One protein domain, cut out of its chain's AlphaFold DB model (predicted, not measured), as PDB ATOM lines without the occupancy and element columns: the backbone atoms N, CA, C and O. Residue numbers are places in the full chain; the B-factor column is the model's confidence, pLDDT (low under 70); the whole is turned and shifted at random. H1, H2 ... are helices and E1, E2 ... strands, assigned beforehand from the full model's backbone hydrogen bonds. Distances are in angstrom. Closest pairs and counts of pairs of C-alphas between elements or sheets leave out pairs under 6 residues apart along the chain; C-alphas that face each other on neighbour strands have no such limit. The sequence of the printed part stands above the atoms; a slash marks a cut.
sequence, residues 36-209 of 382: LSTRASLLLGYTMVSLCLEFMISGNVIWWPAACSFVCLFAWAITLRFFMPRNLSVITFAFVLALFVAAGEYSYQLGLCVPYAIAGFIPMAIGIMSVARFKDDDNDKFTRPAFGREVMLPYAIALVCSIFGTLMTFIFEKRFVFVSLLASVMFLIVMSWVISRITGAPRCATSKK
ATOM      1  N   LEU A  36      43.895  23.251 -24.661       82.56
ATOM      2  CA  LEU A  36      43.734  24.387 -25.567       82.56
ATOM      3  C   LEU A  36      43.866  25.699 -24.780       82.56
ATOM      4  O   LEU A  36      43.639  25.730 -23.572       82.56
ATOM      5  N   SER A  37      44.191  26.801 -25.459       83.44
ATOM      6  CA  SER A  37      44.048  28.122 -24.840       83.44
ATOM      7  C   SER A  37      42.565  28.445 -24.631       83.44
ATOM      8  O   SER A  37      41.694  27.955 -25.355       83.44
ATOM      9  N   THR A  38      42.245  29.288 -23.652       79.06
ATOM     10  CA  THR A  38      40.858  29.663 -23.328       79.06
ATOM     11  C   THR A  38      40.135  30.267 -24.526       79.06
ATOM     12  O   THR A  38      38.993  29.903 -24.798       79.06
ATOM     13  N   ARG A  39      40.815  31.104 -25.316       83.38
ATOM     14  CA  ARG A  39      40.269  31.631 -26.575       83.38
ATOM     15  C   ARG A  39      39.936  30.539 -27.596       83.38
ATOM     16  O   ARG A  39      38.852  30.567 -28.172       83.38
ATOM     17  N   ALA A  40      40.825  29.562 -27.778       85.50
ATOM     18  CA  ALA A  40      40.626  28.448 -28.702       85.50
ATOM     19  C   ALA A  40      39.496  27.514 -28.240       85.50
ATOM     20  O   ALA A  40      38.694  27.057 -29.050       85.50
ATOM     21  N   SER A  41      39.400  27.264 -26.932       86.00
ATOM     22  CA  SER A  41      38.335  26.454 -26.338       86.00
ATOM     23  C   SER A  41      36.963  27.122 -26.467       86.00
ATOM     24  O   SER A  41      35.982  26.444 -26.752       86.00
ATOM     25  N   LEU A  42      36.878  28.442 -26.278       86.81
ATOM     26  CA  LEU A  42      35.631  29.180 -26.487       86.81
ATOM     27  C   LEU A  42      35.228  29.171 -27.965       86.81
ATOM     28  O   LEU A  42      34.073  28.881 -28.266       86.81
ATOM     29  N   LEU A  43      36.173  29.414 -28.884       90.88
ATOM     30  CA  LEU A  43      35.914  29.310 -30.321       90.88
ATOM     31  C   LEU A  43      35.370  27.926 -30.690       90.88
ATOM     32  O   LEU A  43      34.363  27.857 -31.386       90.88
ATOM     33  N   LEU A  44      35.997  26.849 -30.205       92.75
ATOM     34  CA  LEU A  44      35.552  25.472 -30.433       92.75
ATOM     35  C   LEU A  44      34.080  25.288 -30.041       92.75
ATOM     36  O   LEU A  44      33.278  24.882 -30.875       92.75
ATOM     37  N   GLY A  45      33.713  25.631 -28.803       90.81
ATOM     38  CA  GLY A  45      32.348  25.424 -28.317       90.81
ATOM     39  C   GLY A  45      31.308  26.236 -29.079       90.81
ATOM     40  O   GLY A  45      30.304  25.693 -29.529       90.81
ATOM     41  N   TYR A  46      31.573  27.526 -29.279       92.44
ATOM     42  CA  TYR A  46      30.669  28.405 -30.014       92.44
ATOM     43  C   TYR A  46      30.513  28.001 -31.486       92.44
ATOM     44  O   TYR A  46      29.411  28.055 -32.025       92.44
ATOM     45  N   THR A  47      31.596  27.555 -32.127       94.06
ATOM     46  CA  THR A  47      31.555  27.057 -33.510       94.06
ATOM     47  C   THR A  47      30.769  25.751 -33.599       94.06
ATOM     48  O   THR A  47      29.988  25.587 -34.527       94.06
ATOM     49  N   MET A  48      30.918  24.840 -32.630       94.25
ATOM     50  CA  MET A  48      30.123  23.606 -32.588       94.25
ATOM     51  C   MET A  48      28.629  23.899 -32.456       94.25
ATOM     52  O   MET A  48      27.842  23.360 -33.226       94.25
ATOM     53  N   VAL A  49      28.238  24.781 -31.529       92.81
ATOM     54  CA  VAL A  49      26.832  25.196 -31.377       92.81
ATOM     55  C   VAL A  49      26.308  25.806 -32.678       92.81
ATOM     56  O   VAL A  49      25.234  25.432 -33.136       92.81
ATOM     57  N   SER A  50      27.089  26.695 -33.296       93.12
ATOM     58  CA  SER A  50      26.733  27.343 -34.558       93.12
ATOM     59  C   SER A  50      26.522  26.347 -35.699       93.12
ATOM     60  O   SER A  50      25.460  26.331 -36.306       93.12
ATOM     61  N   LEU A  51      27.492  25.467 -35.958       92.69
ATOM     62  CA  LEU A  51      27.400  24.494 -37.048       92.69
ATOM     63  C   LEU A  51      26.283  23.470 -36.812       92.69
ATOM     64  O   LEU A  51      25.595  23.104 -37.759       92.69
ATOM     65  N   CYS A  52      26.059  23.040 -35.565       91.69
ATOM     66  CA  CYS A  52      24.935  22.158 -35.240       91.69
ATOM     67  C   CYS A  52      23.584  22.832 -35.510       91.69
ATOM     68  O   CYS A  52      22.679  22.167 -36.002       91.69
ATOM     69  N   LEU A  53      23.444  24.133 -35.227       89.00
ATOM     70  CA  LEU A  53      22.245  24.895 -35.585       89.00
ATOM     71  C   LEU A  53      22.096  24.982 -37.108       89.00
ATOM     72  O   LEU A  53      21.080  24.555 -37.646       89.00
ATOM     73  N   GLU A  54      23.121  25.461 -37.811       88.62
ATOM     74  CA  GLU A  54      23.086  25.676 -39.263       88.62
ATOM     75  C   GLU A  54      22.819  24.400 -40.066       88.62
ATOM     76  O   GLU A  54      22.086  24.429 -41.052       88.62
ATOM     77  N   PHE A  55      23.386  23.263 -39.659       88.19
ATOM     78  CA  PHE A  55      23.160  21.989 -40.344       88.19
ATOM     79  C   PHE A  55      21.741  21.442 -40.154       88.19
ATOM     80  O   PHE A  55      21.300  20.620 -40.957       88.19
ATOM     81  N   MET A  56      21.036  21.869 -39.104       83.81
ATOM     82  CA  MET A  56      19.661  21.443 -38.828       83.81
ATOM     83  C   MET A  56      18.615  22.335 -39.500       83.81
ATOM     84  O   MET A  56      17.461  21.926 -39.635       83.81
ATOM     85  N   ILE A  57      19.000  23.530 -39.947       78.56
ATOM     86  CA  ILE A  57      18.097  24.450 -40.632       78.56
ATOM     87  C   ILE A  57      17.732  23.889 -42.015       78.56
ATOM     88  O   ILE A  57      18.591  23.591 -42.848       78.56
ATOM     89  N   SER A  58      16.428  23.728 -42.257       60.47
ATOM     90  CA  SER A  58      15.900  23.195 -43.516       60.47
ATOM     91  C   SER A  58      16.289  24.078 -44.707       60.47
ATOM     92  O   SER A  58      16.236  25.301 -44.618       60.47
ATOM     93  N   GLY A  59      16.658  23.454 -45.829       63.59
ATOM     94  CA  GLY A  59      17.108  24.138 -47.048       63.59
ATOM     95  C   GLY A  59      18.626  24.297 -47.166       63.59
ATOM     96  O   GLY A  59      19.109  24.510 -48.271       63.59
ATOM     97  N   ASN A  60      19.383  24.110 -46.079       66.06
ATOM     98  CA  ASN A  60      20.842  24.197 -46.115       66.06
ATOM     99  C   ASN A  60      21.484  22.922 -46.682       66.06
ATOM    100  O   ASN A  60      21.225  21.808 -46.220       66.06
ATOM    101  N   VAL A  61      22.413  23.084 -47.628       79.00
ATOM    102  CA  VAL A  61      23.317  21.997 -48.031       79.00
ATOM    103  C   VAL A  61      24.458  21.915 -47.018       79.00
ATOM    104  O   VAL A  61      25.127  22.912 -46.796       79.00
ATOM    105  N   ILE A  62      24.722  20.752 -46.408       78.69
ATOM    106  CA  ILE A  62      25.663  20.613 -45.266       78.69
ATOM    107  C   ILE A  62      27.042  21.257 -45.521       78.69
ATOM    108  O   ILE A  62      27.628  21.851 -44.620       78.69
ATOM    109  N   TRP A  63      27.579  21.175 -46.741       84.25
ATOM    110  CA  TRP A  63      28.882  21.772 -47.060       84.25
ATOM    111  C   TRP A  63      28.856  23.309 -47.085       84.25
ATOM    112  O   TRP A  63      29.890  23.944 -46.884       84.25
ATOM    113  N   TRP A  64      27.688  23.912 -47.308       86.12
ATOM    114  CA  TRP A  64      27.533  25.345 -47.513       86.12
ATOM    115  C   TRP A  64      27.771  26.159 -46.232       86.12
ATOM    116  O   TRP A  64      28.657  27.019 -46.258       86.12
ATOM    117  N   PRO A  65      27.154  25.851 -45.067       87.88
ATOM    118  CA  PRO A  65      27.500  26.537 -43.825       87.88
ATOM    119  C   PRO A  65      28.975  26.398 -43.440       87.88
ATOM    120  O   PRO A  65      29.568  27.343 -42.918       87.88
ATOM    121  N   ALA A  66      29.599  25.254 -43.744       90.38
ATOM    122  CA  ALA A  66      31.030  25.040 -43.532       90.38
ATOM    123  C   ALA A  66      31.896  25.927 -44.449       90.38
ATOM    124  O   ALA A  66      32.911  26.472 -44.018       90.38
ATOM    125  N   ALA A  67      31.499  26.117 -45.708       90.00
ATOM    126  CA  ALA A  67      32.195  27.019 -46.620       90.00
ATOM    127  C   ALA A  67      32.050  28.486 -46.179       90.00
ATOM    128  O   ALA A  67      33.055  29.187 -46.042       90.00
ATOM    129  N   CYS A  68      30.827  28.940 -45.877       88.75
ATOM    130  CA  CYS A  68      30.558  30.313 -45.434       88.75
ATOM    131  C   CYS A  68      31.322  30.665 -44.152       88.75
ATOM    132  O   CYS A  68      31.979  31.706 -44.077       88.75
ATOM    133  N   SER A  69      31.279  29.779 -43.155       90.81
ATOM    134  CA  SER A  69      31.991  29.954 -41.886       90.81
ATOM    135  C   SER A  69      33.511  29.986 -42.059       90.81
ATOM    136  O   SER A  69      34.177  30.838 -41.463       90.81
ATOM    137  N   PHE A  70      34.066  29.134 -42.926       91.75
ATOM    138  CA  PHE A  70      35.491  29.150 -43.250       91.75
ATOM    139  C   PHE A  70      35.923  30.447 -43.948       91.75
ATOM    140  O   PHE A  70      36.921  31.053 -43.552       91.75
ATOM    141  N   VAL A  71      35.160  30.916 -44.940       90.94
ATOM    142  CA  VAL A  71      35.446  32.173 -45.651       90.94
ATOM    143  C   VAL A  71      35.371  33.366 -44.697       90.94
ATOM    144  O   VAL A  71      36.277  34.201 -44.700       90.94
ATOM    145  N   CYS A  72      34.363  33.425 -43.820       89.75
ATOM    146  CA  CYS A  72      34.246  34.492 -42.821       89.75
ATOM    147  C   CYS A  72      35.422  34.486 -41.831       89.75
ATOM    148  O   CYS A  72      35.978  35.544 -41.523       89.75
ATOM    149  N   LEU A  73      35.857  33.303 -41.374       89.38
ATOM    150  CA  LEU A  73      37.060  33.161 -40.545       89.38
ATOM    151  C   LEU A  73      38.312  33.655 -41.260       89.38
ATOM    152  O   LEU A  73      39.139  34.332 -40.648       89.38
ATOM    153  N   PHE A  74      38.466  33.306 -42.534       89.25
ATOM    154  CA  PHE A  74      39.620  33.689 -43.334       89.25
ATOM    155  C   PHE A  74      39.651  35.202 -43.591       89.25
ATOM    156  O   PHE A  74      40.675  35.846 -43.358       89.25
ATOM    157  N   ALA A  75      38.511  35.790 -43.961       88.56
ATOM    158  CA  ALA A  75      38.362  37.230 -44.149       88.56
ATOM    159  C   ALA A  75      38.679  38.004 -42.859       88.56
ATOM    160  O   ALA A  75      39.458  38.961 -42.881       88.56
ATOM    161  N   TRP A  76      38.158  37.559 -41.711       87.81
ATOM    162  CA  TRP A  76      38.514  38.126 -40.406       87.81
ATOM    163  C   TRP A  76      40.011  37.970 -40.090       87.81
ATOM    164  O   TRP A  76      40.648  38.901 -39.588       87.81
ATOM    165  N   ALA A  77      40.593  36.809 -40.404       84.94
ATOM    166  CA  ALA A  77      41.991  36.511 -40.122       84.94
ATOM    167  C   ALA A  77      42.979  37.379 -40.919       84.94
ATOM    168  O   ALA A  77      44.076  37.636 -40.422       84.94
ATOM    169  N   ILE A  78      42.603  37.824 -42.121       85.19
ATOM    170  CA  ILE A  78      43.410  38.730 -42.953       85.19
ATOM    171  C   ILE A  78      43.233  40.191 -42.523       85.19
ATOM    172  O   ILE A  78      44.198  40.950 -42.525       85.19
ATOM    173  N   THR A  79      42.019  40.587 -42.134       80.56
ATOM    174  CA  THR A  79      41.667  41.994 -41.882       80.56
ATOM    175  C   THR A  79      41.930  42.424 -40.438       80.56
ATOM    176  O   THR A  79      42.842  43.200 -40.158       80.56
ATOM    177  N   LEU A  80      41.137  41.917 -39.491       72.00
ATOM    178  CA  LEU A  80      41.071  42.429 -38.120       72.00
ATOM    179  C   LEU A  80      41.973  41.686 -37.135       72.00
ATOM    180  O   LEU A  80      42.222  42.187 -36.039       72.00
ATOM    181  N   ARG A  81      42.537  40.534 -37.515       70.50
ATOM    182  CA  ARG A  81      43.461  39.777 -36.649       70.50
ATOM    183  C   ARG A  81      44.674  40.593 -36.185       70.50
ATOM    184  O   ARG A  81      45.261  40.280 -35.149       70.50
ATOM    185  N   PHE A  82      45.070  41.615 -36.942       64.56
ATOM    186  CA  PHE A  82      46.249  42.434 -36.655       64.56
ATOM    187  C   PHE A  82      45.959  43.655 -35.770       64.56
ATOM    188  O   PHE A  82      46.879  44.142 -35.107       64.56
ATOM    189  N   PHE A  83      44.703  44.103 -35.700       59.81
ATOM    190  CA  PHE A  83      44.269  45.274 -34.940       59.81
ATOM    191  C   PHE A  83      43.612  44.812 -33.629       59.81
ATOM    192  O   PHE A  83      42.407  44.598 -33.565       59.81
ATOM    193  N   MET A  84      44.415  44.591 -32.579       59.12
ATOM    194  CA  MET A  84      43.943  43.954 -31.335       59.12
ATOM    195  C   MET A  84      44.238  44.732 -30.041       59.12
ATOM    196  O   MET A  84      45.040  44.293 -29.215       59.12
ATOM    197  N   PRO A  85      43.534  45.837 -29.760       55.72
ATOM    198  CA  PRO A  85      43.205  46.213 -28.397       55.72
ATOM    199  C   PRO A  85      41.898  45.539 -27.943       55.72
ATOM    200  O   PRO A  85      40.935  45.428 -28.700       55.72
ATOM    201  N   ARG A  86      41.824  45.188 -26.650       57.44
ATOM    202  CA  ARG A  86      40.630  44.685 -25.925       57.44
ATOM    203  C   ARG A  86      39.337  45.471 -26.228       57.44
ATOM    204  O   ARG A  86      38.239  44.918 -26.140       57.44
ATOM    205  N   ASN A  87      39.488  46.741 -26.606       58.34
ATOM    206  CA  ASN A  87      38.421  47.688 -26.919       58.34
ATOM    207  C   ASN A  87      37.785  47.481 -28.310       58.34
ATOM    208  O   ASN A  87      36.687  47.977 -28.529       58.34
ATOM    209  N   LEU A  88      38.404  46.720 -29.227       66.19
ATOM    210  CA  LEU A  88      37.857  46.444 -30.570       66.19
ATOM    211  C   LEU A  88      37.056  45.134 -30.657       66.19
ATOM    212  O   LEU A  88      36.656  44.731 -31.746       66.19
ATOM    213  N   SER A  89      36.794  44.455 -29.535       70.81
ATOM    214  CA  SER A  89      36.025  43.197 -29.538       70.81
ATOM    215  C   SER A  89      34.602  43.374 -30.086       70.81
ATOM    216  O   SER A  89      34.149  42.552 -30.876       70.81
ATOM    217  N   VAL A  90      33.942  44.489 -29.761       75.69
ATOM    218  CA  VAL A  90      32.618  44.845 -30.304       75.69
ATOM    219  C   VAL A  90      32.680  45.103 -31.812       75.69
ATOM    220  O   VAL A  90      31.829  44.619 -32.549       75.69
ATOM    221  N   ILE A  91      33.721  45.795 -32.285       78.75
ATOM    222  CA  ILE A  91      33.928  46.066 -33.717       78.75
ATOM    223  C   ILE A  91      34.221  44.769 -34.476       78.75
ATOM    224  O   ILE A  91      33.682  44.554 -35.556       78.75
ATOM    225  N   THR A  92      35.011  43.869 -33.886       81.31
ATOM    226  CA  THR A  92      35.260  42.532 -34.440       81.31
ATOM    227  C   THR A  92      33.960  41.749 -34.583       81.31
ATOM    228  O   THR A  92      33.716  41.168 -35.635       81.31
ATOM    229  N   PHE A  93      33.115  41.753 -33.549       83.56
ATOM    230  CA  PHE A  93      31.816  41.093 -33.605       83.56
ATOM    231  C   PHE A  93      30.915  41.702 -34.685       83.56
ATOM    232  O   PHE A  93      30.388  40.961 -35.505       83.56
ATOM    233  N   ALA A  94      30.792  43.032 -34.737       83.75
ATOM    234  CA  ALA A  94      29.971  43.719 -35.734       83.75
ATOM    235  C   ALA A  94      30.445  43.445 -37.173       83.75
ATOM    236  O   ALA A  94      29.626  43.162 -38.042       83.75
ATOM    237  N   PHE A  95      31.760  43.460 -37.413       85.75
ATOM    238  CA  PHE A  95      32.340  43.140 -38.718       85.75
ATOM    239  C   PHE A  95      32.055  41.693 -39.135       85.75
ATOM    240  O   PHE A  95      31.586  41.445 -40.241       85.75
ATOM    241  N   VAL A  96      32.300  40.733 -38.241       87.88
ATOM    242  CA  VAL A  96      32.054  39.310 -38.516       87.88
ATOM    243  C   VAL A  96      30.565  39.042 -38.726       87.88
ATOM    244  O   VAL A  96      30.202  38.297 -39.631       87.88
ATOM    245  N   LEU A  97      29.696  39.677 -37.937       88.00
ATOM    246  CA  LEU A  97      28.253  39.586 -38.119       88.00
ATOM    247  C   LEU A  97      27.827  40.137 -39.483       88.00
ATOM    248  O   LEU A  97      27.034  39.496 -40.162       88.00
ATOM    249  N   ALA A  98      28.376  41.276 -39.913       86.81
ATOM    250  CA  ALA A  98      28.093  41.837 -41.232       86.81
ATOM    251  C   ALA A  98      28.513  40.887 -42.366       86.81
ATOM    252  O   ALA A  98      27.760  40.717 -43.324       86.81
ATOM    253  N   LEU A  99      29.664  40.214 -42.234       89.88
ATOM    254  CA  LEU A  99      30.084  39.178 -43.184       89.88
ATOM    255  C   LEU A  99      29.093  38.008 -43.229       89.88
ATOM    256  O   LEU A  99      28.739  37.565 -44.318       89.88
ATOM    257  N   PHE A 100      28.608  37.538 -42.077       89.44
ATOM    258  CA  PHE A 100      27.612  36.464 -42.027       89.44
ATOM    259  C   PHE A 100      26.251  36.881 -42.584       89.44
ATOM    260  O   PHE A 100      25.619  36.085 -43.272       89.44
ATOM    261  N   VAL A 101      25.811  38.118 -42.342       87.56
ATOM    262  CA  VAL A 101      24.570  38.655 -42.920       87.56
ATOM    263  C   VAL A 101      24.684  38.736 -44.443       87.56
ATOM    264  O   VAL A 101      23.798  38.257 -45.143       87.56
ATOM    265  N   ALA A 102      25.795  39.268 -44.961       87.69
ATOM    266  CA  ALA A 102      26.039  39.338 -46.400       87.69
ATOM    267  C   ALA A 102      26.119  37.941 -47.036       87.69
ATOM    268  O   ALA A 102      25.502  37.694 -48.071       87.69
ATOM    269  N   ALA A 103      26.836  37.012 -46.395       86.44
ATOM    270  CA  ALA A 103      26.924  35.630 -46.850       86.44
ATOM    271  C   ALA A 103      25.548  34.950 -46.844       86.44
ATOM    272  O   ALA A 103      25.204  34.277 -47.811       86.44
ATOM    273  N   GLY A 104      24.746  35.141 -45.795       85.19
ATOM    274  CA  GLY A 104      23.416  34.551 -45.694       85.19
ATOM    275  C   GLY A 104      22.417  35.118 -46.698       85.19
ATOM    276  O   GLY A 104      21.675  34.344 -47.289       85.19
ATOM    277  N   GLU A 105      22.433  36.425 -46.974       85.06
ATOM    278  CA  GLU A 105      21.578  36.997 -48.025       85.06
ATOM    279  C   GLU A 105      21.973  36.462 -49.407       85.06
ATOM    280  O   GLU A 105      21.110  36.024 -50.163       85.06
ATOM    281  N   TYR A 106      23.274  36.410 -49.714       86.06
ATOM    282  CA  TYR A 106      23.756  35.811 -50.961       86.06
ATOM    283  C   TYR A 106      23.312  34.344 -51.094       86.06
ATOM    284  O   TYR A 106      22.843  33.908 -52.143       86.06
ATOM    285  N   SER A 107      23.401  33.591 -49.999       84.81
ATOM    286  CA  SER A 107      22.971  32.191 -49.925       84.81
ATOM    287  C   SER A 107      21.467  32.029 -50.141       84.81
ATOM    288  O   SER A 107      21.037  31.121 -50.852       84.81
ATOM    289  N   TYR A 108      20.669  32.916 -49.548       84.94
ATOM    290  CA  TYR A 108      19.218  32.923 -49.678       84.94
ATOM    291  C   TYR A 108      18.791  33.222 -51.119       84.94
ATOM    292  O   TYR A 108      17.951  32.512 -51.667       84.94
ATOM    293  N   GLN A 109      19.418  34.211 -51.764       85.50
ATOM    294  CA  GLN A 109      19.143  34.557 -53.164       85.50
ATOM    295  C   GLN A 109      19.476  33.415 -54.132       85.50
ATOM    296  O   GLN A 109      18.802  33.253 -55.146       85.50
ATOM    297  N   LEU A 110      20.472  32.589 -53.805       85.12
ATOM    298  CA  LEU A 110      20.806  31.376 -54.556       85.12
ATOM    299  C   LEU A 110      19.910  30.169 -54.227       85.12
ATOM    300  O   LEU A 110      20.101  29.098 -54.799       85.12
ATOM    301  N   GLY A 111      18.960  30.305 -53.297       82.88
ATOM    302  CA  GLY A 111      18.111  29.204 -52.839       82.88
ATOM    303  C   GLY A 111      18.851  28.147 -52.011       82.88
ATOM    304  O   GLY A 111      18.369  27.026 -51.886       82.88
ATOM    305  N   LEU A 112      20.023  28.486 -51.458       81.75
ATOM    306  CA  LEU A 112      20.876  27.578 -50.677       81.75
ATOM    307  C   LEU A 112      20.584  27.609 -49.173       81.75
ATOM    308  O   LEU A 112      21.086  26.750 -48.450       81.75
ATOM    309  N   CYS A 113      19.838  28.608 -48.690       81.75
ATOM    310  CA  CYS A 113      19.429  28.707 -47.293       81.75
ATOM    311  C   CYS A 113      18.092  29.440 -47.126       81.75
ATOM    312  O   CYS A 113      17.591  30.093 -48.039       81.75
ATOM    313  N   VAL A 114      17.536  29.363 -45.920       82.31
ATOM    314  CA  VAL A 114      16.374  30.151 -45.472       82.31
ATOM    315  C   VAL A 114      16.818  31.486 -44.862       82.31
ATOM    316  O   VAL A 114      17.953  31.609 -44.400       82.31
ATOM    317  N   PRO A 115      15.941  32.502 -44.807       74.25
ATOM    318  CA  PRO A 115      16.329  33.856 -44.402       74.25
ATOM    319  C   PRO A 115      16.780  33.975 -42.941       74.25
ATOM    320  O   PRO A 115      17.608  34.816 -42.605       74.25
ATOM    321  N   TYR A 116      16.260  33.121 -42.059       80.44
ATOM    322  CA  TYR A 116      16.648  33.088 -40.649       80.44
ATOM    323  C   TYR A 116      17.884  32.217 -40.383       80.44
ATOM    324  O   TYR A 116      18.299  32.127 -39.227       80.44
ATOM    325  N   ALA A 117      18.485  31.609 -41.420       81.69
ATOM    326  CA  ALA A 117      19.687  30.790 -41.277       81.69
ATOM    327  C   ALA A 117      20.795  31.570 -40.569       81.69
ATOM    328  O   ALA A 117      21.306  31.090 -39.579       81.69
ATOM    329  N   ILE A 118      21.016  32.840 -40.940       81.94
ATOM    330  CA  ILE A 118      22.052  33.734 -40.383       81.94
ATOM    331  C   ILE A 118      22.134  33.724 -38.845       81.94
ATOM    332  O   ILE A 118      23.216  33.903 -38.279       81.94
ATOM    333  N   ALA A 119      21.014  33.521 -38.147       84.12
ATOM    334  CA  ALA A 119      21.000  33.468 -36.691       84.12
ATOM    335  C   ALA A 119      21.834  32.307 -36.115       84.12
ATOM    336  O   ALA A 119      22.409  32.452 -35.032       84.12
ATOM    337  N   GLY A 120      21.957  31.191 -36.839       85.62
ATOM    338  CA  GLY A 120      22.800  30.058 -36.468       85.62
ATOM    339  C   GLY A 120      24.300  30.375 -36.516       85.62
ATOM    340  O   GLY A 120      25.066  29.735 -35.798       85.62
ATOM    341  N   PHE A 121      24.740  31.414 -37.239       88.88
ATOM    342  CA  PHE A 121      26.136  31.881 -37.273       88.88
ATOM    343  C   PHE A 121      26.516  32.837 -36.133       88.88
ATOM    344  O   PHE A 121      27.704  33.081 -35.887       88.88
ATOM    345  N   ILE A 122      25.548  33.363 -35.378       89.38
ATOM    346  CA  ILE A 122      25.813  34.307 -34.278       89.38
ATOM    347  C   ILE A 122      26.693  33.709 -33.167       89.38
ATOM    348  O   ILE A 122      27.645  34.387 -32.759       89.38
ATOM    349  N   PRO A 123      26.489  32.454 -32.704       91.56
ATOM    350  CA  PRO A 123      27.416  31.820 -31.773       91.56
ATOM    351  C   PRO A 123      28.853  31.847 -32.303       91.56
ATOM    352  O   PRO A 123      29.769  32.246 -31.588       91.56
ATOM    353  N   MET A 124      29.071  31.536 -33.581       91.69
ATOM    354  CA  MET A 124      30.405  31.560 -34.176       91.69
ATOM    355  C   MET A 124      31.023  32.965 -34.199       91.69
ATOM    356  O   MET A 124      32.207  33.113 -33.883       91.69
ATOM    357  N   ALA A 125      30.237  34.008 -34.484       89.94
ATOM    358  CA  ALA A 125      30.696  35.394 -34.371       89.94
ATOM    359  C   ALA A 125      31.143  35.742 -32.935       89.94
ATOM    360  O   ALA A 125      32.169  36.405 -32.744       89.94
ATOM    361  N   ILE A 126      30.446  35.229 -31.912       87.94
ATOM    362  CA  ILE A 126      30.853  35.343 -30.499       87.94
ATOM    363  C   ILE A 126      32.155  34.570 -30.232       87.94
ATOM    364  O   ILE A 126      33.027  35.052 -29.499       87.94
ATOM    365  N   GLY A 127      32.323  33.399 -30.846       87.81
ATOM    366  CA  GLY A 127      33.562  32.624 -30.809       87.81
ATOM    367  C   GLY A 127      34.754  33.418 -31.348       87.81
ATOM    368  O   GLY A 127      35.765  33.557 -30.658       87.81
ATOM    369  N   ILE A 128      34.618  34.025 -32.528       88.38
ATOM    370  CA  ILE A 128      35.665  34.850 -33.156       88.38
ATOM    371  C   ILE A 128      35.957  36.104 -32.320       88.38
ATOM    372  O   ILE A 128      37.119  36.426 -32.056       88.38
ATOM    373  N   MET A 129      34.916  36.768 -31.811       84.69
ATOM    374  CA  MET A 129      35.064  37.875 -30.862       84.69
ATOM    375  C   MET A 129      35.855  37.445 -29.619       84.69
ATOM    376  O   MET A 129      36.713  38.190 -29.144       84.69
ATOM    377  N   SER A 130      35.597  36.248 -29.087       81.44
ATOM    378  CA  SER A 130      36.308  35.716 -27.919       81.44
ATOM    379  C   SER A 130      37.799  35.535 -28.206       81.44
ATOM    380  O   SER A 130      38.627  35.853 -27.350       81.44
ATOM    381  N   VAL A 131      38.160  35.130 -29.427       82.19
ATOM    382  CA  VAL A 131      39.562  35.044 -29.859       82.19
ATOM    383  C   VAL A 131      40.248  36.407 -29.897       82.19
ATOM    384  O   VAL A 131      41.402  36.510 -29.485       82.19
ATOM    385  N   ALA A 132      39.544  37.455 -30.325       75.56
ATOM    386  CA  ALA A 132      40.066  38.822 -30.321       75.56
ATOM    387  C   ALA A 132      40.086  39.469 -28.919       75.56
ATOM    388  O   ALA A 132      40.869  40.383 -28.662       75.56
ATOM    389  N   ARG A 133      39.214  39.023 -28.002       74.25
ATOM    390  CA  ARG A 133      38.988  39.658 -26.691       74.25
ATOM    391  C   ARG A 133      39.841  39.087 -25.562       74.25
ATOM    392  O   ARG A 133      40.207  39.839 -24.653       74.25
ATOM    393  N   PHE A 134      40.092  37.778 -25.547       72.56
ATOM    394  CA  PHE A 134      40.805  37.123 -24.450       72.56
ATOM    395  C   PHE A 134      42.319  37.111 -24.677       72.56
ATOM    396  O   PHE A 134      42.799  36.873 -25.784       72.56
ATOM    397  N   LYS A 135      43.066  37.367 -23.597       71.38
ATOM    398  CA  LYS A 135      44.523  37.208 -23.573       71.38
ATOM    399  C   LYS A 135      44.894  35.730 -23.664       71.38
ATOM    400  O   LYS A 135      44.090  34.859 -23.331       71.38
ATOM    401  N   ASP A 136      46.123  35.488 -24.091       74.31
ATOM    402  CA  ASP A 136      46.748  34.178 -23.983       74.31
ATOM    403  C   ASP A 136      46.902  33.775 -22.506       74.31
ATOM    404  O   ASP A 136      47.006  34.633 -21.627       74.31
ATOM    405  N   ASP A 137      46.815  32.477 -22.218       66.56
ATOM    406  CA  ASP A 137      46.585  32.021 -20.846       66.56
ATOM    407  C   ASP A 137      47.790  32.208 -19.926       66.56
ATOM    408  O   ASP A 137      47.578  32.497 -18.748       66.56
ATOM    409  N   ASP A 138      48.991  32.135 -20.501       68.19
ATOM    410  CA  ASP A 138      50.285  32.204 -19.817       68.19
ATOM    411  C   ASP A 138      51.005  33.557 -20.023       68.19
ATOM    412  O   ASP A 138      52.146  33.724 -19.602       68.19
ATOM    413  N   ASN A 139      50.358  34.532 -20.680       66.00
ATOM    414  CA  ASN A 139      50.951  35.831 -21.013       66.00
ATOM    415  C   ASN A 139      50.091  37.006 -20.524       66.00
ATOM    416  O   ASN A 139      48.928  37.163 -20.900       66.00
ATOM    417  N   ASP A 140      50.707  37.932 -19.787       63.41
ATOM    418  CA  ASP A 140      50.033  39.160 -19.341       63.41
ATOM    419  C   ASP A 140      49.811  40.177 -20.469       63.41
ATOM    420  O   ASP A 140      48.943  41.056 -20.372       63.41
ATOM    421  N   LYS A 141      50.564  40.061 -21.568       67.25
ATOM    422  CA  LYS A 141      50.445  40.924 -22.750       67.25
ATOM    423  C   LYS A 141      49.415  40.363 -23.734       67.25
ATOM    424  O   LYS A 141      49.304  39.156 -23.921       67.25
ATOM    425  N   PHE A 142      48.669  41.252 -24.392       69.25
ATOM    426  CA  PHE A 142      47.797  40.859 -25.501       69.25
ATOM    427  C   PHE A 142      48.655  40.420 -26.691       69.25
ATOM    428  O   PHE A 142      49.336  41.239 -27.305       69.25
ATOM    429  N   THR A 143      48.630  39.125 -26.996       73.62
ATOM    430  CA  THR A 143      49.333  38.526 -28.133       73.62
ATOM    431  C   THR A 143      48.348  38.139 -29.228       73.62
ATOM    432  O   THR A 143      47.204  37.748 -28.969       73.62
ATOM    433  N   ARG A 144      48.799  38.241 -30.482       76.88
ATOM    434  CA  ARG A 144      47.998  37.845 -31.644       76.88
ATOM    435  C   ARG A 144      47.688  36.344 -31.571       76.88
ATOM    436  O   ARG A 144      48.607  35.566 -31.313       76.88
ATOM    437  N   PRO A 145      46.445  35.916 -31.846       78.25
ATOM    438  CA  PRO A 145      46.097  34.505 -31.855       78.25
ATOM    439  C   PRO A 145      46.845  33.785 -32.972       78.25
ATOM    440  O   PRO A 145      46.942  34.280 -34.103       78.25
ATOM    441  N   ALA A 146      47.377  32.606 -32.669       83.69
ATOM    442  CA  ALA A 146      48.038  31.748 -33.636       83.69
ATOM    443  C   ALA A 146      46.980  31.102 -34.538       83.69
ATOM    444  O   ALA A 146      46.233  30.233 -34.099       83.69
ATOM    445  N   PHE A 147      46.924  31.506 -35.811       84.62
ATOM    446  CA  PHE A 147      45.877  31.061 -36.737       84.62
ATOM    447  C   PHE A 147      45.788  29.539 -36.849       84.62
ATOM    448  O   PHE A 147      44.701  28.993 -36.730       84.62
ATOM    449  N   GLY A 148      46.917  28.837 -36.974       86.25
ATOM    450  CA  GLY A 148      46.914  27.372 -37.022       86.25
ATOM    451  C   GLY A 148      46.359  26.736 -35.741       86.25
ATOM    452  O   GLY A 148      45.377  26.000 -35.779       86.25
ATOM    453  N   ARG A 149      46.971  27.035 -34.589       85.81
ATOM    454  CA  ARG A 149      46.690  26.333 -33.324       85.81
ATOM    455  C   ARG A 149      45.403  26.784 -32.626       85.81
ATOM    456  O   ARG A 149      44.800  25.984 -31.922       85.81
ATOM    457  N   GLU A 150      45.000  28.040 -32.783       85.31
ATOM    458  CA  GLU A 150      43.922  28.648 -31.989       85.31
ATOM    459  C   GLU A 150      42.695  29.050 -32.800       85.31
ATOM    460  O   GLU A 150      41.682  29.412 -32.206       85.31
ATOM    461  N   VAL A 151      42.772  28.975 -34.132       88.12
ATOM    462  CA  VAL A 151      41.648  29.282 -35.026       88.12
ATOM    463  C   VAL A 151      41.313  28.068 -35.892       88.12
ATOM    464  O   VAL A 151      40.254  27.474 -35.724       88.12
ATOM    465  N   MET A 152      42.238  27.642 -36.756       91.44
ATOM    466  CA  MET A 152      42.022  26.553 -37.715       91.44
ATOM    467  C   MET A 152      41.843  25.194 -37.044       91.44
ATOM    468  O   MET A 152      40.917  24.471 -37.392       91.44
ATOM    469  N   LEU A 153      42.689  24.843 -36.070       90.88
ATOM    470  CA  LEU A 153      42.573  23.564 -35.368       90.88
ATOM    471  C   LEU A 153      41.239  23.446 -34.594       90.88
ATOM    472  O   LEU A 153      40.541  22.455 -34.806       90.88
ATOM    473  N   PRO A 154      40.827  24.423 -33.755       92.12
ATOM    474  CA  PRO A 154      39.502  24.416 -33.131       92.12
ATOM    475  C   PRO A 154      38.350  24.357 -34.133       92.12
ATOM    476  O   PRO A 154      37.410  23.598 -33.921       92.12
ATOM    477  N   TYR A 155      38.433  25.117 -35.231       94.19
ATOM    478  CA  TYR A 155      37.418  25.108 -36.284       94.19
ATOM    479  C   TYR A 155      37.292  23.731 -36.953       94.19
ATOM    480  O   TYR A 155      36.191  23.203 -37.066       94.19
ATOM    481  N   ALA A 156      38.412  23.110 -37.334       94.50
ATOM    482  CA  ALA A 156      38.417  21.789 -37.957       94.50
ATOM    483  C   ALA A 156      37.842  20.716 -37.021       94.50
ATOM    484  O   ALA A 156      37.033  19.893 -37.445       94.50
ATOM    485  N   ILE A 157      38.206  20.754 -35.732       94.06
ATOM    486  CA  ILE A 157      37.633  19.856 -34.722       94.06
ATOM    487  C   ILE A 157      36.121  20.084 -34.599       94.06
ATOM    488  O   ILE A 157      35.363  19.115 -34.622       94.06
ATOM    489  N   ALA A 158      35.681  21.344 -34.501       94.75
ATOM    490  CA  ALA A 158      34.265  21.692 -34.417       94.75
ATOM    491  C   ALA A 158      33.485  21.158 -35.623       94.75
ATOM    492  O   ALA A 158      32.426  20.560 -35.446       94.75
ATOM    493  N   LEU A 159      34.029  21.335 -36.829       94.81
ATOM    494  CA  LEU A 159      33.420  20.899 -38.078       94.81
ATOM    495  C   LEU A 159      33.245  19.380 -38.120       94.81
ATOM    496  O   LEU A 159      32.134  18.908 -38.338       94.81
ATOM    497  N   VAL A 160      34.306  18.615 -37.847       94.75
ATOM    498  CA  VAL A 160      34.237  17.144 -37.851       94.75
ATOM    499  C   VAL A 160      33.242  16.641 -36.802       94.75
ATOM    500  O   VAL A 160      32.416  15.781 -37.103       94.75
ATOM    501  N   CYS A 161      33.260  17.207 -35.590       95.00
ATOM    502  CA  CYS A 161      32.314  16.825 -34.540       95.00
ATOM    503  C   CYS A 161      30.865  17.173 -34.916       95.00
ATOM    504  O   CYS A 161      29.962  16.381 -34.654       95.00
ATOM    505  N   SER A 162      30.632  18.333 -35.533       94.00
ATOM    506  CA  SER A 162      29.292  18.786 -35.939       94.00
ATOM    507  C   SER A 162      28.745  17.962 -37.105       94.00
ATOM    508  O   SER A 162      27.579  17.591 -37.088       94.00
ATOM    509  N   ILE A 163      29.590  17.589 -38.078       92.75
ATOM    510  CA  ILE A 163      29.210  16.657 -39.152       92.75
ATOM    511  C   ILE A 163      28.805  15.310 -38.552       92.75
ATOM    512  O   ILE A 163      27.751  14.786 -38.902       92.75
ATOM    513  N   PHE A 164      29.592  14.768 -37.616       92.88
ATOM    514  CA  PHE A 164      29.242  13.520 -36.938       92.88
ATOM    515  C   PHE A 164      27.899  13.622 -36.196       92.88
ATOM    516  O   PHE A 164      27.055  12.741 -36.340       92.88
ATOM    517  N   GLY A 165      27.672  14.708 -35.450       90.50
ATOM    518  CA  GLY A 165      26.407  14.938 -34.742       90.50
ATOM    519  C   GLY A 165      25.208  15.006 -35.685       90.50
ATOM    520  O   GLY A 165      24.223  14.297 -35.485       90.50
ATOM    521  N   THR A 166      25.330  15.765 -36.773       88.94
ATOM    522  CA  THR A 166      24.316  15.849 -37.833       88.94
ATOM    523  C   THR A 166      24.047  14.487 -38.468       88.94
ATOM    524  O   THR A 166      22.889  14.107 -38.628       88.94
ATOM    525  N   LEU A 167      25.086  13.705 -38.774       89.06
ATOM    526  CA  LEU A 167      24.914  12.360 -39.324       89.06
ATOM    527  C   LEU A 167      24.148  11.442 -38.365       89.06
ATOM    528  O   LEU A 167      23.251  10.723 -38.797       89.06
ATOM    529  N   MET A 168      24.438  11.520 -37.064       86.38
ATOM    530  CA  MET A 168      23.706  10.765 -36.046       86.38
ATOM    531  C   MET A 168      22.232  11.177 -35.962       86.38
ATOM    532  O   MET A 168      21.383  10.318 -35.736       86.38
ATOM    533  N   THR A 169      21.894  12.451 -36.190       83.88
ATOM    534  CA  THR A 169      20.482  12.872 -36.210       83.88
ATOM    535  C   THR A 169      19.680  12.297 -37.371       83.88
ATOM    536  O   THR A 169      18.478  12.125 -37.209       83.88
ATOM    537  N   PHE A 170      20.304  11.928 -38.498       81.81
ATOM    538  CA  PHE A 170      19.590  11.276 -39.606       81.81
ATOM    539  C   PHE A 170      19.081   9.872 -39.267       81.81
ATOM    540  O   PHE A 170      18.236   9.347 -39.984       81.81
ATOM    541  N   ILE A 171      19.572   9.268 -38.181       82.19
ATOM    542  CA  ILE A 171      19.072   7.984 -37.679       82.19
ATOM    543  C   ILE A 171      17.707   8.164 -36.989       82.19
ATOM    544  O   ILE A 171      16.929   7.219 -36.899       82.19
ATOM    545  N   PHE A 172      17.395   9.373 -36.516       73.75
ATOM    546  CA  PHE A 172      16.139   9.682 -35.842       73.75
ATOM    547  C   PHE A 172      15.117  10.265 -36.824       73.75
ATOM    548  O   PHE A 172      15.454  11.065 -37.695       73.75
ATOM    549  N   GLU A 173      13.839   9.914 -36.649       60.09
ATOM    550  CA  GLU A 173      12.745  10.406 -37.506       60.09
ATOM    551  C   GLU A 173      12.575  11.934 -37.451       60.09
ATOM    552  O   GLU A 173      12.163  12.556 -38.430       60.09
ATOM    553  N   LYS A 174      12.911  12.554 -36.313       65.88
ATOM    554  CA  LYS A 174      12.883  14.009 -36.118       65.88
ATOM    555  C   LYS A 174      14.294  14.551 -35.916       65.88
ATOM    556  O   LYS A 174      15.064  14.037 -35.104       65.88
ATOM    557  N   ARG A 175      14.606  15.636 -36.629       72.94
ATOM    558  CA  ARG A 175      15.881  16.354 -36.530       72.94
ATOM    559  C   ARG A 175      15.825  17.335 -35.362       72.94
ATOM    560  O   ARG A 175      15.179  18.373 -35.463       72.94
ATOM    561  N   PHE A 176      16.478  16.986 -34.259       81.81
ATOM    562  CA  PHE A 176      16.581  17.835 -33.072       81.81
ATOM    563  C   PHE A 176      17.998  18.391 -32.925       81.81
ATOM    564  O   PHE A 176      18.976  17.635 -33.002       81.81
ATOM    565  N   VAL A 177      18.121  19.694 -32.646       87.31
ATOM    566  CA  VAL A 177      19.426  20.345 -32.455       87.31
ATOM    567  C   VAL A 177      20.118  19.782 -31.218       87.31
ATOM    568  O   VAL A 177      21.329  19.549 -31.253       87.31
ATOM    569  N   PHE A 178      19.371  19.500 -30.139       88.88
ATOM    570  CA  PHE A 178      19.967  18.959 -28.915       88.88
ATOM    571  C   PHE A 178      20.660  17.607 -29.146       88.88
ATOM    572  O   PHE A 178      21.729  17.369 -28.578       88.88
ATOM    573  N   VAL A 179      20.087  16.737 -29.991       88.56
ATOM    574  CA  VAL A 179      20.651  15.414 -30.308       88.56
ATOM    575  C   VAL A 179      21.938  15.575 -31.103       88.56
ATOM    576  O   VAL A 179      22.941  14.949 -30.754       88.56
ATOM    577  N   SER A 180      21.931  16.446 -32.121       91.25
ATOM    578  CA  SER A 180      23.125  16.749 -32.917       91.25
ATOM    579  C   SER A 180      24.253  17.249 -32.019       91.25
ATOM    580  O   SER A 180      25.331  16.655 -31.983       91.25
ATOM    581  N   LEU A 181      23.971  18.262 -31.190       92.62
ATOM    582  CA  LEU A 181      24.964  18.845 -30.295       92.62
ATOM    583  C   LEU A 181      25.484  17.829 -29.269       92.62
ATOM    584  O   LEU A 181      26.693  17.741 -29.058       92.62
ATOM    585  N   LEU A 182      24.609  17.031 -28.649       92.62
ATOM    586  CA  LEU A 182      25.022  16.012 -27.683       92.62
ATOM    587  C   LEU A 182      25.923  14.954 -28.339       92.62
ATOM    588  O   LEU A 182      26.980  14.630 -27.796       92.62
ATOM    589  N   ALA A 183      25.553  14.457 -29.521       92.56
ATOM    590  CA  ALA A 183      26.356  13.499 -30.275       92.56
ATOM    591  C   ALA A 183      27.721  14.085 -30.678       92.56
ATOM    592  O   ALA A 183      28.747  13.420 -30.519       92.56
ATOM    593  N   SER A 184      27.762  15.348 -31.113       94.00
ATOM    594  CA  SER A 184      29.006  16.065 -31.409       94.00
ATOM    595  C   SER A 184      29.922  16.181 -30.193       94.00
ATOM    596  O   SER A 184      31.135  16.008 -30.313       94.00
ATOM    597  N   VAL A 185      29.367  16.451 -29.010       93.00
ATOM    598  CA  VAL A 185      30.150  16.557 -27.770       93.00
ATOM    599  C   VAL A 185      30.672  15.197 -27.323       93.00
ATOM    600  O   VAL A 185      31.839  15.082 -26.946       93.00
ATOM    601  N   MET A 186      29.855  14.149 -27.417       92.69
ATOM    602  CA  MET A 186      30.303  12.784 -27.137       92.69
ATOM    603  C   MET A 186      31.441  12.374 -28.077       92.69
ATOM    604  O   MET A 186      32.444  11.821 -27.625       92.69
ATOM    605  N   PHE A 187      31.346  12.728 -29.360       94.19
ATOM    606  CA  PHE A 187      32.420  12.493 -30.320       94.19
ATOM    607  C   PHE A 187      33.691  13.287 -29.986       94.19
ATOM    608  O   PHE A 187      34.786  12.730 -30.035       94.19
ATOM    609  N   LEU A 188      33.570  14.546 -29.551       93.44
ATOM    610  CA  LEU A 188      34.702  15.352 -29.077       93.44
ATOM    611  C   LEU A 188      35.424  14.693 -27.887       93.44
ATOM    612  O   LEU A 188      36.661  14.679 -27.840       93.44
ATOM    613  N   ILE A 189      34.668  14.132 -26.936       89.81
ATOM    614  CA  ILE A 189      35.198  13.412 -25.767       89.81
ATOM    615  C   ILE A 189      35.950  12.153 -26.216       89.81
ATOM    616  O   ILE A 189      37.098  11.947 -25.815       89.81
ATOM    617  N   VAL A 190      35.338  11.341 -27.085       90.62
ATOM    618  CA  VAL A 190      35.951  10.117 -27.627       90.62
ATOM    619  C   VAL A 190      37.212  10.450 -28.417       90.62
ATOM    620  O   VAL A 190      38.258   9.853 -28.178       90.62
ATOM    621  N   MET A 191      37.165  11.449 -29.299       89.88
ATOM    622  CA  MET A 191      38.320  11.883 -30.080       89.88
ATOM    623  C   MET A 191      39.458  12.366 -29.167       89.88
ATOM    624  O   MET A 191      40.611  11.981 -29.362       89.88
ATOM    625  N   SER A 192      39.150  13.151 -28.128       87.31
ATOM    626  CA  SER A 192      40.142  13.591 -27.133       87.31
ATOM    627  C   SER A 192      40.786  12.406 -26.408       87.31
ATOM    628  O   SER A 192      42.006  12.368 -26.220       87.31
ATOM    629  N   TRP A 193      39.987  11.396 -26.051       87.56
ATOM    630  CA  TRP A 193      40.469  10.160 -25.437       87.56
ATOM    631  C   TRP A 193      41.365   9.344 -26.383       87.56
ATOM    632  O   TRP A 193      42.466   8.952 -25.988       87.56
ATOM    633  N   VAL A 194      40.957   9.149 -27.643       87.62
ATOM    634  CA  VAL A 194      41.734   8.415 -28.662       87.62
ATOM    635  C   VAL A 194      43.072   9.104 -28.930       87.62
ATOM    636  O   VAL A 194      44.123   8.466 -28.866       87.62
ATOM    637  N   ILE A 195      43.073  10.421 -29.156       86.50
ATOM    638  CA  ILE A 195      44.308  11.185 -29.390       86.50
ATOM    639  C   ILE A 195      45.238  11.091 -28.172       86.50
ATOM    640  O   ILE A 195      46.459  10.981 -28.325       86.50
ATOM    641  N   SER A 196      44.680  11.099 -26.960       83.56
ATOM    642  CA  SER A 196      45.464  10.942 -25.732       83.56
ATOM    643  C   SER A 196      46.132   9.573 -25.633       83.56
ATOM    644  O   SER A 196      47.284   9.484 -25.209       83.56
ATOM    645  N   ARG A 197      45.438   8.512 -26.070       85.62
ATOM    646  CA  ARG A 197      45.985   7.150 -26.145       85.62
ATOM    647  C   ARG A 197      47.104   7.040 -27.176       85.62
ATOM    648  O   ARG A 197      48.166   6.534 -26.837       85.62
ATOM    649  N   ILE A 198      46.900   7.565 -28.384       87.19
ATOM    650  CA  ILE A 198      47.886   7.494 -29.477       87.19
ATOM    651  C   ILE A 198      49.148   8.295 -29.138       87.19
ATOM    652  O   ILE A 198      50.264   7.854 -29.386       87.19
ATOM    653  N   THR A 199      48.987   9.489 -28.564       82.56
ATOM    654  CA  THR A 199      50.118  10.402 -28.327       82.56
ATOM    655  C   THR A 199      50.825  10.177 -26.989       82.56
ATOM    656  O   THR A 199      51.832  10.834 -26.714       82.56
ATOM    657  N   GLY A 200      50.305   9.281 -26.141       74.81
ATOM    658  CA  GLY A 200      50.849   9.003 -24.808       74.81
ATOM    659  C   GLY A 200      50.891  10.233 -23.893       74.81
ATOM    660  O   GLY A 200      51.706  10.300 -22.972       74.81
ATOM    661  N   ALA A 201      50.074  11.249 -24.177       77.56
ATOM    662  CA  ALA A 201      49.966  12.483 -23.413       77.56
ATOM    663  C   ALA A 201      48.482  12.862 -23.308       77.56
ATOM    664  O   ALA A 201      47.803  12.855 -24.335       77.56
ATOM    665  N   PRO A 202      47.965  13.219 -22.118       74.56
ATOM    666  CA  PRO A 202      46.561  13.583 -21.977       74.56
ATOM    667  C   PRO A 202      46.295  14.876 -22.752       74.56
ATOM    668  O   PRO A 202      46.784  15.934 -22.367       74.56
ATOM    669  N   ARG A 203      45.570  14.799 -23.869       77.75
ATOM    670  CA  ARG A 203      45.125  15.947 -24.664       77.75
ATOM    671  C   ARG A 203      43.638  16.164 -24.422       77.75
ATOM    672  O   ARG A 203      42.823  15.310 -24.758       77.75
ATOM    673  N   CYS A 204      43.300  17.316 -23.862       77.69
ATOM    674  CA  CYS A 204      41.924  17.664 -23.530       77.69
ATOM    675  C   CYS A 204      41.439  18.779 -24.462       77.69
ATOM    676  O   CYS A 204      42.111  19.802 -24.607       77.69
ATOM    677  N   ALA A 205      40.257  18.616 -25.060       79.19
ATOM    678  CA  ALA A 205      39.593  19.647 -25.861       79.19
ATOM    679  C   ALA A 205      38.932  20.731 -24.984       79.19
ATOM    680  O   ALA A 205      37.772  21.093 -25.158       79.19
ATOM    681  N   THR A 206      39.673  21.230 -24.000       76.81
ATOM    682  CA  THR A 206      39.255  22.302 -23.097       76.81
ATOM    683  C   THR A 206      40.461  23.147 -22.689       76.81
ATOM    684  O   THR A 206      41.597  22.782 -23.006       76.81
ATOM    685  N   SER A 207      40.237  24.273 -22.009       72.12
ATOM    686  CA  SER A 207      41.312  25.079 -21.433       72.12
ATOM    687  C   SER A 207      41.485  24.820 -19.946       72.12
ATOM    688  O   SER A 207      40.535  24.494 -19.242       72.12
ATOM    689  N   LYS A 208      42.704  25.034 -19.448       70.00
ATOM    690  CA  LYS A 208      43.027  24.892 -18.024       70.00
ATOM    691  C   LYS A 208      42.156  25.804 -17.145       70.00
ATOM    692  O   LYS A 208      41.613  25.357 -16.140       70.00
ATOM    693  N   LYS A 209      41.911  27.049 -17.574       66.56
ATOM    694  CA  LYS A 209      41.016  27.989 -16.868       66.56
ATOM    695  C   LYS A 209      39.549  27.560 -16.886       66.56
ATOM    696  O   LYS A 209      38.798  27.936 -15.995       66.56
TER     697      LYS A 209
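AT A GLANCE: This is residues 36 to 209 of the 382 residues of an uncharacterized protein of Oscillospiraceae bacterium (UniProt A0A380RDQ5). A flat bundle of five up-and-down helices, H1 to H5, has H1 in its middle, with H4 and then H3 on one side, H2 alongside H3, and H5 on the other side. H6 meets the last part of H5 and slants away from it as a V, and E1 folds back from the far end of H6 toward the start of H1. The 174 printed residues hold six named helices followed by one named strand, mostly helix by class. The whole is compact, with a radius of gyration of the C-alphas of 16.3 A and spans of 49 by 40 by 20 A.

HOW THE PARTS SIT: H1, residues 38 to 56, is the hub, touching four other helices. It forms a helical hairpin with H2, residues 63 to 82, touching it with residues 51 to 55 alone; the closest C-alphas, of Glu 54 and Pro 65, are 6.4 A apart. H2 and H3, residues 86 to 109, form the next hairpin, at 32 degrees, a shallow tilt only just short of steep; C-alphas 72 and 99 are closest, 6.3 A apart. H3 and H4, residues 117 to 133, form the third, closest at the C-alphas of Phe 93 and Met 129, 5.3 A. H4 touches H1 at a shallow tilt of 5 degrees, opposite ways, with C-alphas 43 and 127 closest at 4.1 A. H5, residues 147 to 169, touches H1 the same way, closest at C-alphas 40 and 150, 4.7 A. H6, residues 177 to 199, touches H5 at a steep tilt of 55 degrees, opposite ways, with C-alphas 165 and 180 closest at 4.2 A. E1, residues 203 to 207, pairs with no named strand; its closest C-alpha to H1 is that of Ser 207, 5.0 A from Thr 38. H3 is apart from H1, H5 and H6. In H6 every O i to N i+4 pair is within hydrogen-bond range; the counts are 14 of 15 in H1, 14 of 16 in H2, 18 of 20 in H3, 9 of 13 in H4 and 16 of 19 in H5.

IN THESE COORDINATES: H1 begins at C-alpha 38, (40.858, 29.663, -23.328), and is 27.5 A long. H2 is 28.9 A, H3 36.1 A, H4 25.8 A, H5 31.2 A and H6 32.5 A. E1, 10.4 A long, ends at C-alpha 207, (41.312, 25.079, -21.433).

THE WHOLE: The C-alphas of Lys 141 and Glu 173 are farthest apart, 50.7 A. The printed part has no cut. The H4 to H5 link, residues 134 to 146, is long. Mean pLDDT of the printed part is 83.2; residues 58 to 60, 82 to 88, 137 to 142, 173 to 174 and 209 are under 70.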